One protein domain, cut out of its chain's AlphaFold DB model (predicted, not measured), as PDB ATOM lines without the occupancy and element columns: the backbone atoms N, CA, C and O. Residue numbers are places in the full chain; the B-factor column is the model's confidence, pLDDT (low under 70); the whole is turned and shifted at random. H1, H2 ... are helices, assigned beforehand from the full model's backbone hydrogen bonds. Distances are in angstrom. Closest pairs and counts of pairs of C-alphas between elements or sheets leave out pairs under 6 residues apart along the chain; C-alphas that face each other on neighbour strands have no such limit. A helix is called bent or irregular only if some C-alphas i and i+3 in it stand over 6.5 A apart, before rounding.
ATOM      1  N   ILE A  45     211.561 112.469 159.219       87.31
ATOM      2  CA  ILE A  45     210.173 112.720 158.822       87.31
ATOM      3  C   ILE A  45     210.016 114.137 158.278       87.31
ATOM      4  O   ILE A  45     209.462 114.303 157.195       87.31
ATOM      5  N   ASP A  46     210.599 115.132 158.945       87.50
ATOM      6  CA  ASP A  46     210.657 116.513 158.454       87.50
ATOM      7  C   ASP A  46     211.351 116.581 157.086       87.50
ATOM      8  O   ASP A  46     210.879 117.247 156.158       87.50
ATOM      9  N   GLY A  47     212.452 115.837 156.935       87.88
ATOM     10  CA  GLY A  47     213.160 115.676 155.671       87.88
ATOM     11  C   GLY A  47     212.289 115.025 154.597       87.88
ATOM     12  O   GLY A  47     212.266 115.505 153.469       87.88
ATOM     13  N   GLY A  48     211.521 113.989 154.946       91.81
ATOM     14  CA  GLY A  48     210.566 113.339 154.047       91.81
ATOM     15  C   GLY A  48     209.445 114.272 153.583       91.81
ATOM     16  O   GLY A  48     209.149 114.325 152.393       91.81
ATOM     17  N   ILE A  49     208.871 115.064 154.492       89.94
ATOM     18  CA  ILE A  49     207.843 116.072 154.178       89.94
ATOM     19  C   ILE A  49     208.419 117.145 153.247       89.94
ATOM     20  O   ILE A  49     207.812 117.488 152.231       89.94
ATOM     21  N   THR A  50     209.622 117.633 153.556       92.81
ATOM     22  CA  THR A  50     210.330 118.621 152.733       92.81
ATOM     23  C   THR A  50     210.628 118.054 151.342       92.81
ATOM     24  O   THR A  50     210.364 118.710 150.337       92.81
ATOM     25  N   ALA A  51     211.122 116.817 151.257       93.75
ATOM     26  CA  ALA A  51     211.410 116.145 149.994       93.75
ATOM     27  C   ALA A  51     210.142 115.915 149.161       93.75
ATOM     28  O   ALA A  51     210.168 116.144 147.955       93.75
ATOM     29  N   ALA A  52     209.024 115.537 149.788       92.69
ATOM     30  CA  ALA A  52     207.735 115.409 149.114       92.69
ATOM     31  C   ALA A  52     207.248 116.757 148.557       92.69
ATOM     32  O   ALA A  52     206.800 116.824 147.415       92.69
ATOM     33  N   GLY A  53     207.390 117.841 149.329       93.06
ATOM     34  CA  GLY A  53     207.096 119.196 148.859       93.06
ATOM     35  C   GLY A  53     207.976 119.613 147.676       93.06
ATOM     36  O   GLY A  53     207.469 120.103 146.672       93.06
ATOM     37  N   ALA A  54     209.287 119.365 147.750       93.94
ATOM     38  CA  ALA A  54     210.217 119.650 146.657       93.94
ATOM     39  C   ALA A  54     209.886 118.841 145.393       93.94
ATOM     40  O   ALA A  54     209.846 119.398 144.299       93.94
ATOM     41  N   TRP A  55     209.610 117.547 145.552       95.19
ATOM     42  CA  TRP A  55     209.223 116.654 144.465       95.19
ATOM     43  C   TRP A  55     207.950 117.134 143.768       95.19
ATOM     44  O   TRP A  55     207.940 117.294 142.551       95.19
ATOM     45  N   LEU A  56     206.897 117.435 144.536       93.12
ATOM     46  CA  LEU A  56     205.637 117.935 143.985       93.12
ATOM     47  C   LEU A  56     205.806 119.275 143.265       93.12
ATOM     48  O   LEU A  56     205.155 119.494 142.247       93.12
ATOM     49  N   LEU A  57     206.685 120.157 143.752       92.88
ATOM     50  CA  LEU A  57     207.012 121.390 143.036       92.88
ATOM     51  C   LEU A  57     207.668 121.090 141.689       92.88
ATOM     52  O   LEU A  57     207.233 121.644 140.684       92.88
ATOM     53  N   ILE A  58     208.674 120.213 141.657       92.62
ATOM     54  CA  ILE A  58     209.368 119.836 140.419       92.62
ATOM     55  C   ILE A  58     208.377 119.249 139.410       92.62
ATOM     56  O   ILE A  58     208.292 119.749 138.292       92.62
ATOM     57  N   GLU A  59     207.577 118.268 139.831       90.94
ATOM     58  CA  GLU A  59     206.543 117.642 138.997       90.94
ATOM     59  C   GLU A  59     205.533 118.670 138.470       90.94
ATOM     60  O   GLU A  59     205.175 118.665 137.292       90.94
ATOM     61  N   SER A  60     205.102 119.609 139.321       89.12
ATOM     62  CA  SER A  60     204.147 120.648 138.925       89.12
ATOM     63  C   SER A  60     204.705 121.628 137.891       89.12
ATOM     64  O   SER A  60     203.945 122.130 137.069       89.12
ATOM     65  N   LEU A  61     206.017 121.885 137.917       87.12
ATOM     66  CA  LEU A  61     206.700 122.756 136.958       87.12
ATOM     67  C   LEU A  61     206.896 122.077 135.600       87.12
ATOM     68  O   LEU A  61     207.022 122.766 134.590       87.12
ATOM     69  N   THR A  62     206.927 120.745 135.572       87.12
ATOM     70  CA  THR A  62     207.025 119.948 134.342       87.12
ATOM     71  C   THR A  62     205.667 119.550 133.762       87.12
ATOM     72  O   THR A  62     205.615 119.037 132.646       87.12
ATOM     73  N   ALA A  63     204.573 119.776 134.492       85.38
ATOM     74  CA  ALA A  63     203.218 119.476 134.044       85.38
ATOM     75  C   ALA A  63     202.633 120.604 133.174       85.38
ATOM     76  O   ALA A  63     202.768 121.784 133.498       85.38
ATOM     77  N   ASP A  64     201.917 120.233 132.109       83.25
ATOM     78  CA  ASP A  64     201.151 121.157 131.264       83.25
ATOM     79  C   ASP A  64     199.682 120.688 131.166       83.25
ATOM     80  O   ASP A  64     199.433 119.582 130.673       83.25
ATOM     81  N   PRO A  65     198.694 121.467 131.653       83.94
ATOM     82  CA  PRO A  65     198.831 122.779 132.293       83.94
ATOM     83  C   PRO A  65     199.329 122.701 133.744       83.94
ATOM     84  O   PRO A  65     199.023 121.762 134.484       83.94
ATOM     85  N   ILE A  66     200.032 123.750 134.185       88.00
ATOM     86  CA  ILE A  66     200.471 123.895 135.579       88.00
ATOM     87  C   ILE A  66     199.246 123.990 136.498       88.00
ATOM     88  O   ILE A  66     198.410 124.887 136.372       88.00
ATOM     89  N   SER A  67     199.174 123.105 137.492       89.62
ATOM     90  CA  SER A  67     198.143 123.157 138.529       89.62
ATOM     91  C   SER A  67     198.589 124.026 139.704       89.62
ATOM     92  O   SER A  67     199.391 123.605 140.540       89.62
ATOM     93  N   ILE A  68     198.011 125.226 139.817       90.38
ATOM     94  CA  ILE A  68     198.256 126.162 140.934       90.38
ATOM     95  C   ILE A  68     197.977 125.499 142.291       90.38
ATOM     96  O   ILE A  68     198.686 125.743 143.264       90.38
ATOM     97  N   MET A  69     196.971 124.623 142.357       90.81
ATOM     98  CA  MET A  69     196.642 123.880 143.573       90.81
ATOM     99  C   MET A  69     197.792 122.961 144.004       90.81
ATOM    100  O   MET A  69     198.133 122.932 145.183       90.81
ATOM    101  N   ILE A  70     198.422 122.248 143.063       89.69
ATOM    102  CA  ILE A  70     199.561 121.369 143.367       89.69
ATOM    103  C   ILE A  70     200.763 122.201 143.819       89.69
ATOM    104  O   ILE A  70     201.381 121.868 144.826       89.69
ATOM    105  N   VAL A  71     201.041 123.323 143.146       92.00
ATOM    106  CA  VAL A  71     202.110 124.259 143.537       92.00
ATOM    107  C   VAL A  71     201.898 124.769 144.968       92.00
ATOM    108  O   VAL A  71     202.834 124.787 145.767       92.00
ATOM    109  N   PHE A  72     200.665 125.143 145.319       92.25
ATOM    110  CA  PHE A  72     200.328 125.606 146.664       92.25
ATOM    111  C   PHE A  72     200.539 124.515 147.723       92.25
ATOM    112  O   PHE A  72     201.181 124.763 148.743       92.25
ATOM    113  N   VAL A  73     200.048 123.296 147.471       91.50
ATOM    114  CA  VAL A  73     200.247 122.147 148.374       91.50
ATOM    115  C   VAL A  73     201.736 121.854 148.556       91.50
ATOM    116  O   VAL A  73     202.201 121.654 149.676       91.50
ATOM    117  N   ALA A  74     202.503 121.884 147.472       93.31
ATOM    118  CA  ALA A  74     203.931 121.621 147.492       93.31
ATOM    119  C   ALA A  74     204.709 122.680 148.301       93.31
ATOM    120  O   ALA A  74     205.559 122.336 149.127       93.31
ATOM    121  N   ALA A  75     204.353 123.962 148.154       92.81
ATOM    122  CA  ALA A  75     204.906 125.048 148.961       92.81
ATOM    123  C   ALA A  75     204.551 124.913 150.453       92.81
ATOM    124  O   ALA A  75     205.407 125.130 151.313       92.81
ATOM    125  N   MET A  76     203.315 124.513 150.774       93.06
ATOM    126  CA  MET A  76     202.893 124.265 152.157       93.06
ATOM    127  C   MET A  76     203.699 123.134 152.802       93.06
ATOM    128  O   MET A  76     204.142 123.283 153.939       93.06
ATOM    129  N   LEU A  77     203.937 122.037 152.077       90.56
ATOM    130  CA  LEU A  77     204.740 120.913 152.565       90.56
ATOM    131  C   LEU A  77     206.195 121.317 152.817       90.56
ATOM    132  O   LEU A  77     206.741 121.002 153.873       90.56
ATOM    133  N   LEU A  78     206.805 122.074 151.902       92.00
ATOM    134  CA  LEU A  78     208.154 122.605 152.108       92.00
ATOM    135  C   LEU A  78     208.252 123.476 153.358       92.00
ATOM    136  O   LEU A  78     209.154 123.289 154.172       92.00
ATOM    137  N   LEU A  79     207.325 124.421 153.520       91.25
ATOM    138  CA  LEU A  79     207.310 125.302 154.683       91.25
ATOM    139  C   LEU A  79     207.087 124.520 155.977       91.25
ATOM    140  O   LEU A  79     207.768 124.788 156.964       91.25
ATOM    141  N   ALA A  80     206.179 123.541 155.970       88.00
ATOM    142  CA  ALA A  80     205.910 122.697 157.127       88.00
ATOM    143  C   ALA A  80     207.159 121.911 157.552       88.00
ATOM    144  O   ALA A  80     207.562 121.996 158.713       88.00
ATOM    145  N   GLY A  81     207.807 121.216 156.613       86.94
ATOM    146  CA  GLY A  81     209.007 120.430 156.894       86.94
ATOM    147  C   GLY A  81     210.180 121.291 157.375       86.94
ATOM    148  O   GLY A  81     210.796 120.983 158.395       86.94
ATOM    149  N   LEU A  82     210.438 122.430 156.722       87.56
ATOM    150  CA  LEU A  82     211.500 123.359 157.133       87.56
ATOM    151  C   LEU A  82     211.241 123.975 158.516       87.56
ATOM    152  O   LEU A  82     212.165 124.103 159.324       87.56
ATOM    153  N   PHE A  83     209.994 124.354 158.803       87.50
ATOM    154  CA  PHE A  83     209.621 124.935 160.089       87.50
ATOM    155  C   PHE A  83     209.772 123.929 161.236       87.50
ATOM    156  O   PHE A  83     210.323 124.269 162.288       87.50
ATOM    157  N   MET A  84     209.316 122.690 161.032       84.94
ATOM    158  CA  MET A  84     209.476 121.616 162.013       84.94
ATOM    159  C   MET A  84     210.958 121.330 162.265       84.94
ATOM    160  O   MET A  84     211.396 121.386 163.420       84.94
ATOM    161  N   TRP A  85     211.755 121.210 161.201       86.31
ATOM    162  CA  TRP A  85     213.190 120.961 161.308       86.31
ATOM    163  C   TRP A  85     213.926 122.048 162.105       86.31
ATOM    164  O   TRP A  85     214.731 121.747 162.996       86.31
ATOM    165  N   TYR A  86     213.611 123.322 161.847       88.06
ATOM    166  CA  TYR A  86     214.151 124.459 162.598       88.06
ATOM    167  C   TYR A  86     213.819 124.365 164.095       88.06
ATOM    168  O   TYR A  86     214.705 124.455 164.953       88.06
ATOM    169  N   ARG A  87     212.542 124.141 164.422       87.25
ATOM    170  CA  ARG A  87     212.055 124.069 165.805       87.25
ATOM    171  C   ARG A  87     212.726 122.932 166.578       87.25
ATOM    172  O   ARG A  87     213.147 123.115 167.722       87.25
ATOM    173  N   VAL A  88     212.825 121.766 165.950       87.06
ATOM    174  CA  VAL A  88     213.393 120.539 166.519       87.06
ATOM    175  C   VAL A  88     214.891 120.710 166.772       87.06
ATOM    176  O   VAL A  88     215.371 120.413 167.869       87.06
ATOM    177  N   SER A  89     215.605 121.306 165.816       87.94
ATOM    178  CA  SER A  89     217.033 121.613 165.934       87.94
ATOM    179  C   SER A  89     217.340 122.537 167.116       87.94
ATOM    180  O   SER A  89     218.243 122.250 167.905       87.94
ATOM    181  N   ILE A  90     216.560 123.610 167.302       89.88
ATOM    182  CA  ILE A  90     216.734 124.528 168.440       89.88
ATOM    183  C   ILE A  90     216.499 123.818 169.772       89.88
ATOM    184  O   ILE A  90     217.303 123.951 170.699       89.88
ATOM    185  N   ARG A  91     215.406 123.055 169.885       88.81
ATOM    186  CA  ARG A  91     215.079 122.331 171.121       88.81
ATOM    187  C   ARG A  91     216.175 121.332 171.487       88.81
ATOM    188  O   ARG A  91     216.593 121.284 172.643       88.81
ATOM    189  N   PHE A  92     216.688 120.592 170.508       88.69
ATOM    190  CA  PHE A  92     217.762 119.632 170.737       88.69
ATOM    191  C   PHE A  92     219.073 120.309 171.147       88.69
ATOM    192  O   PHE A  92     219.763 119.832 172.049       88.69
ATOM    193  N   PHE A  93     219.407 121.452 170.540       89.38
ATOM    194  CA  PHE A  93     220.587 122.227 170.923       89.38
ATOM    195  C   PHE A  93     220.494 122.737 172.369       89.38
ATOM    196  O   PHE A  93     221.445 122.592 173.144       89.38
ATOM    197  N   ASN A  94     219.331 123.259 172.766       91.06
ATOM    198  CA  ASN A  94     219.076 123.686 174.142       91.06
ATOM    199  C   ASN A  94     219.210 122.523 175.134       91.06
ATOM    200  O   ASN A  94     219.882 122.663 176.156       91.06
ATOM    201  N   TYR A  95     218.659 121.355 174.795       90.62
ATOM    202  CA  TYR A  95     218.835 120.132 175.576       90.62
ATOM    203  C   TYR A  95     220.315 119.736 175.714       90.62
ATOM    204  O   TYR A  95     220.788 119.470 176.817       90.62
ATOM    205  N   ARG A  96     221.089 119.753 174.621       90.38
ATOM    206  CA  ARG A  96     222.530 119.442 174.650       90.38
ATOM    207  C   ARG A  96     223.306 120.393 175.557       90.38
ATOM    208  O   ARG A  96     224.193 119.944 176.284       90.38
ATOM    209  N   ARG A  97     222.965 121.684 175.534       90.69
ATOM    210  CA  ARG A  97     223.558 122.693 176.418       90.69
ATOM    211  C   ARG A  97     223.223 122.421 177.886       90.69
ATOM    212  O   ARG A  97     224.117 122.485 178.725       90.69
ATOM    213  N   ALA A  98     221.968 122.087 178.185       90.50
ATOM    214  CA  ALA A  98     221.539 121.730 179.534       90.50
ATOM    215  C   ALA A  98     222.251 120.462 180.041       90.50
ATOM    216  O   ALA A  98     222.797 120.463 181.142       90.50
ATOM    217  N   LEU A  99     222.367 119.433 179.195       89.88
ATOM    218  CA  LEU A  99     223.062 118.184 179.517       89.88
ATOM    219  C   LEU A  99     224.552 118.409 179.813       89.88
ATOM    220  O   LEU A  99     225.114 117.785 180.711       89.88
ATOM    221  N   ALA A 100     225.212 119.289 179.055       88.50
ATOM    222  CA  ALA A 100     226.607 119.647 179.304       88.50
ATOM    223  C   ALA A 100     226.778 120.361 180.655       88.50
ATOM    224  O   ALA A 100     227.719 120.057 181.388       88.50
ATOM    225  N   LYS A 101     225.850 121.265 180.999       90.25
ATOM    226  CA  LYS A 101     225.847 121.972 182.284       90.25
ATOM    227  C   LYS A 101     225.659 121.006 183.459       90.25
ATOM    228  O   LYS A 101     226.463 121.030 184.382       90.25
ATOM    229  N   GLU A 102     224.682 120.104 183.380       88.38
ATOM    230  CA  GLU A 102     224.417 119.115 184.435       88.38
ATOM    231  C   GLU A 102     225.613 118.172 184.650       88.38
ATOM    232  O   GLU A 102     225.991 117.867 185.780       88.38
ATOM    233  N   ARG A 103     226.272 117.737 183.565       85.75
ATOM    234  CA  ARG A 103     227.501 116.932 183.665       85.75
ATOM    235  C   ARG A 103     228.635 117.694 184.345       85.75
ATOM    236  O   ARG A 103     229.345 117.106 185.154       85.75
ATOM    237  N   ALA A 104     228.810 118.975 184.028       86.62
ATOM    238  CA  ALA A 104     229.835 119.804 184.655       86.62
ATOM    239  C   ALA A 104     229.574 120.000 186.158       86.62
ATOM    240  O   ALA A 104     230.508 119.911 186.952       86.62
ATOM    241  N   GLU A 105     228.316 120.209 186.552       87.81
ATOM    242  CA  GLU A 105     227.910 120.331 187.957       87.81
ATOM    243  C   GLU A 105     228.141 119.029 188.736       87.81
ATOM    244  O   GLU A 105     228.707 119.073 189.826       87.81
ATOM    245  N   LYS A 106     227.804 117.866 188.160       83.31
ATOM    246  CA  LYS A 106     228.084 116.558 188.782       83.31
ATOM    247  C   LYS A 106     229.581 116.327 188.993       83.31
ATOM    248  O   LYS A 106     229.988 115.959 190.087       83.31
ATOM    249  N   ILE A 107     230.408 116.631 187.990       78.19
ATOM    250  CA  ILE A 107     231.873 116.524 188.110       78.19
ATOM    251  C   ILE A 107     232.403 117.467 189.200       78.19
ATOM    252  O   ILE A 107     233.263 117.083 189.987       78.19
ATOM    253  N   ALA A 108     231.905 118.705 189.267       80.25
ATOM    254  CA  ALA A 108     232.307 119.654 190.303       80.25
ATOM    255  C   ALA A 108     231.892 119.199 191.714       80.25
ATOM    256  O   ALA A 108     232.636 119.436 192.662       80.25
ATOM    257  N   ALA A 109     230.745 118.529 191.844       78.88
ATOM    258  CA  ALA A 109     230.255 117.980 193.106       78.88
ATOM    259  C   ALA A 109     230.994 116.703 193.552       78.88
ATOM    260  O   ALA A 109     231.102 116.462 194.750       78.88
ATOM    261  N   GLU A 110     231.524 115.901 192.621       73.50
ATOM    262  CA  GLU A 110     232.310 114.693 192.925       73.50
ATOM    263  C   GLU A 110     233.771 114.995 193.303       73.50
ATOM    264  O   GLU A 110     234.351 114.277 194.115       73.50
ATOM    265  N   LYS A 111     234.360 116.081 192.778       61.66
ATOM    266  CA  LYS A 111     235.729 116.523 193.111       61.66
ATOM    267  C   LYS A 111     236.067 116.560 194.615       61.66
ATOM    268  O   LYS A 111     237.099 115.998 194.969       61.66
ATOM    269  N   PRO A 112     235.252 117.148 195.514       61.38
ATOM    270  CA  PRO A 112     235.581 117.198 196.943       61.38
ATOM    271  C   PRO A 112     235.621 115.826 197.639       61.38
ATOM    272  O   PRO A 112     236.174 115.733 198.728       61.38
TER     273      PRO A 112
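Overview. This is residues 45 to 112 of the 116 residues of an uncharacterized protein of Lacticaseibacillus rhamnosus (UniProt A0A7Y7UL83). A lopsided helical hairpin: the short helix H1 packs along the first part of the much longer H2, and residues 89 to 112 of H2 stick out alone as a long arm. The printed part has 68 residues with two named helices, H1 then H2, and no named strand; the class is all helix. The whole is extended, with a radius of gyration of the C-alphas of 21.0 A, and spans 75 by 13 by 12 A.

Arrangement. H1, residues 45 to 62, and H2, residues 68 to 112, form a helical hairpin. They run opposite ways at a shallow tilt of 23 degrees. H2 touches H1 with residues 70 to 85 alone; the closest C-alphas of the two, those of Gly 53 and Ala 74, are 4.2 A apart. In H1 every O i to N i+4 pair is within hydrogen-bond range, in H2 40 of 41.

Along the chain. H1 begins at C-alpha 45 (210.173, 112.720, 158.822) and is 25.7 A long from first to last C-alpha. H2 is 67.9 A long and ends at C-alpha 112 (235.581, 117.198, 196.943). H2 is irregular, but only just: C-alphas 109 and 112 are 6.6 A apart.

Size, cuts and confidence. The C-alphas farthest apart, those of Pro 65 and Pro 112, are 74.6 A apart. The printed part has no cut, and the link from H1 to H2 is tight. The pLDDT is under 70 at residues 111 to 112.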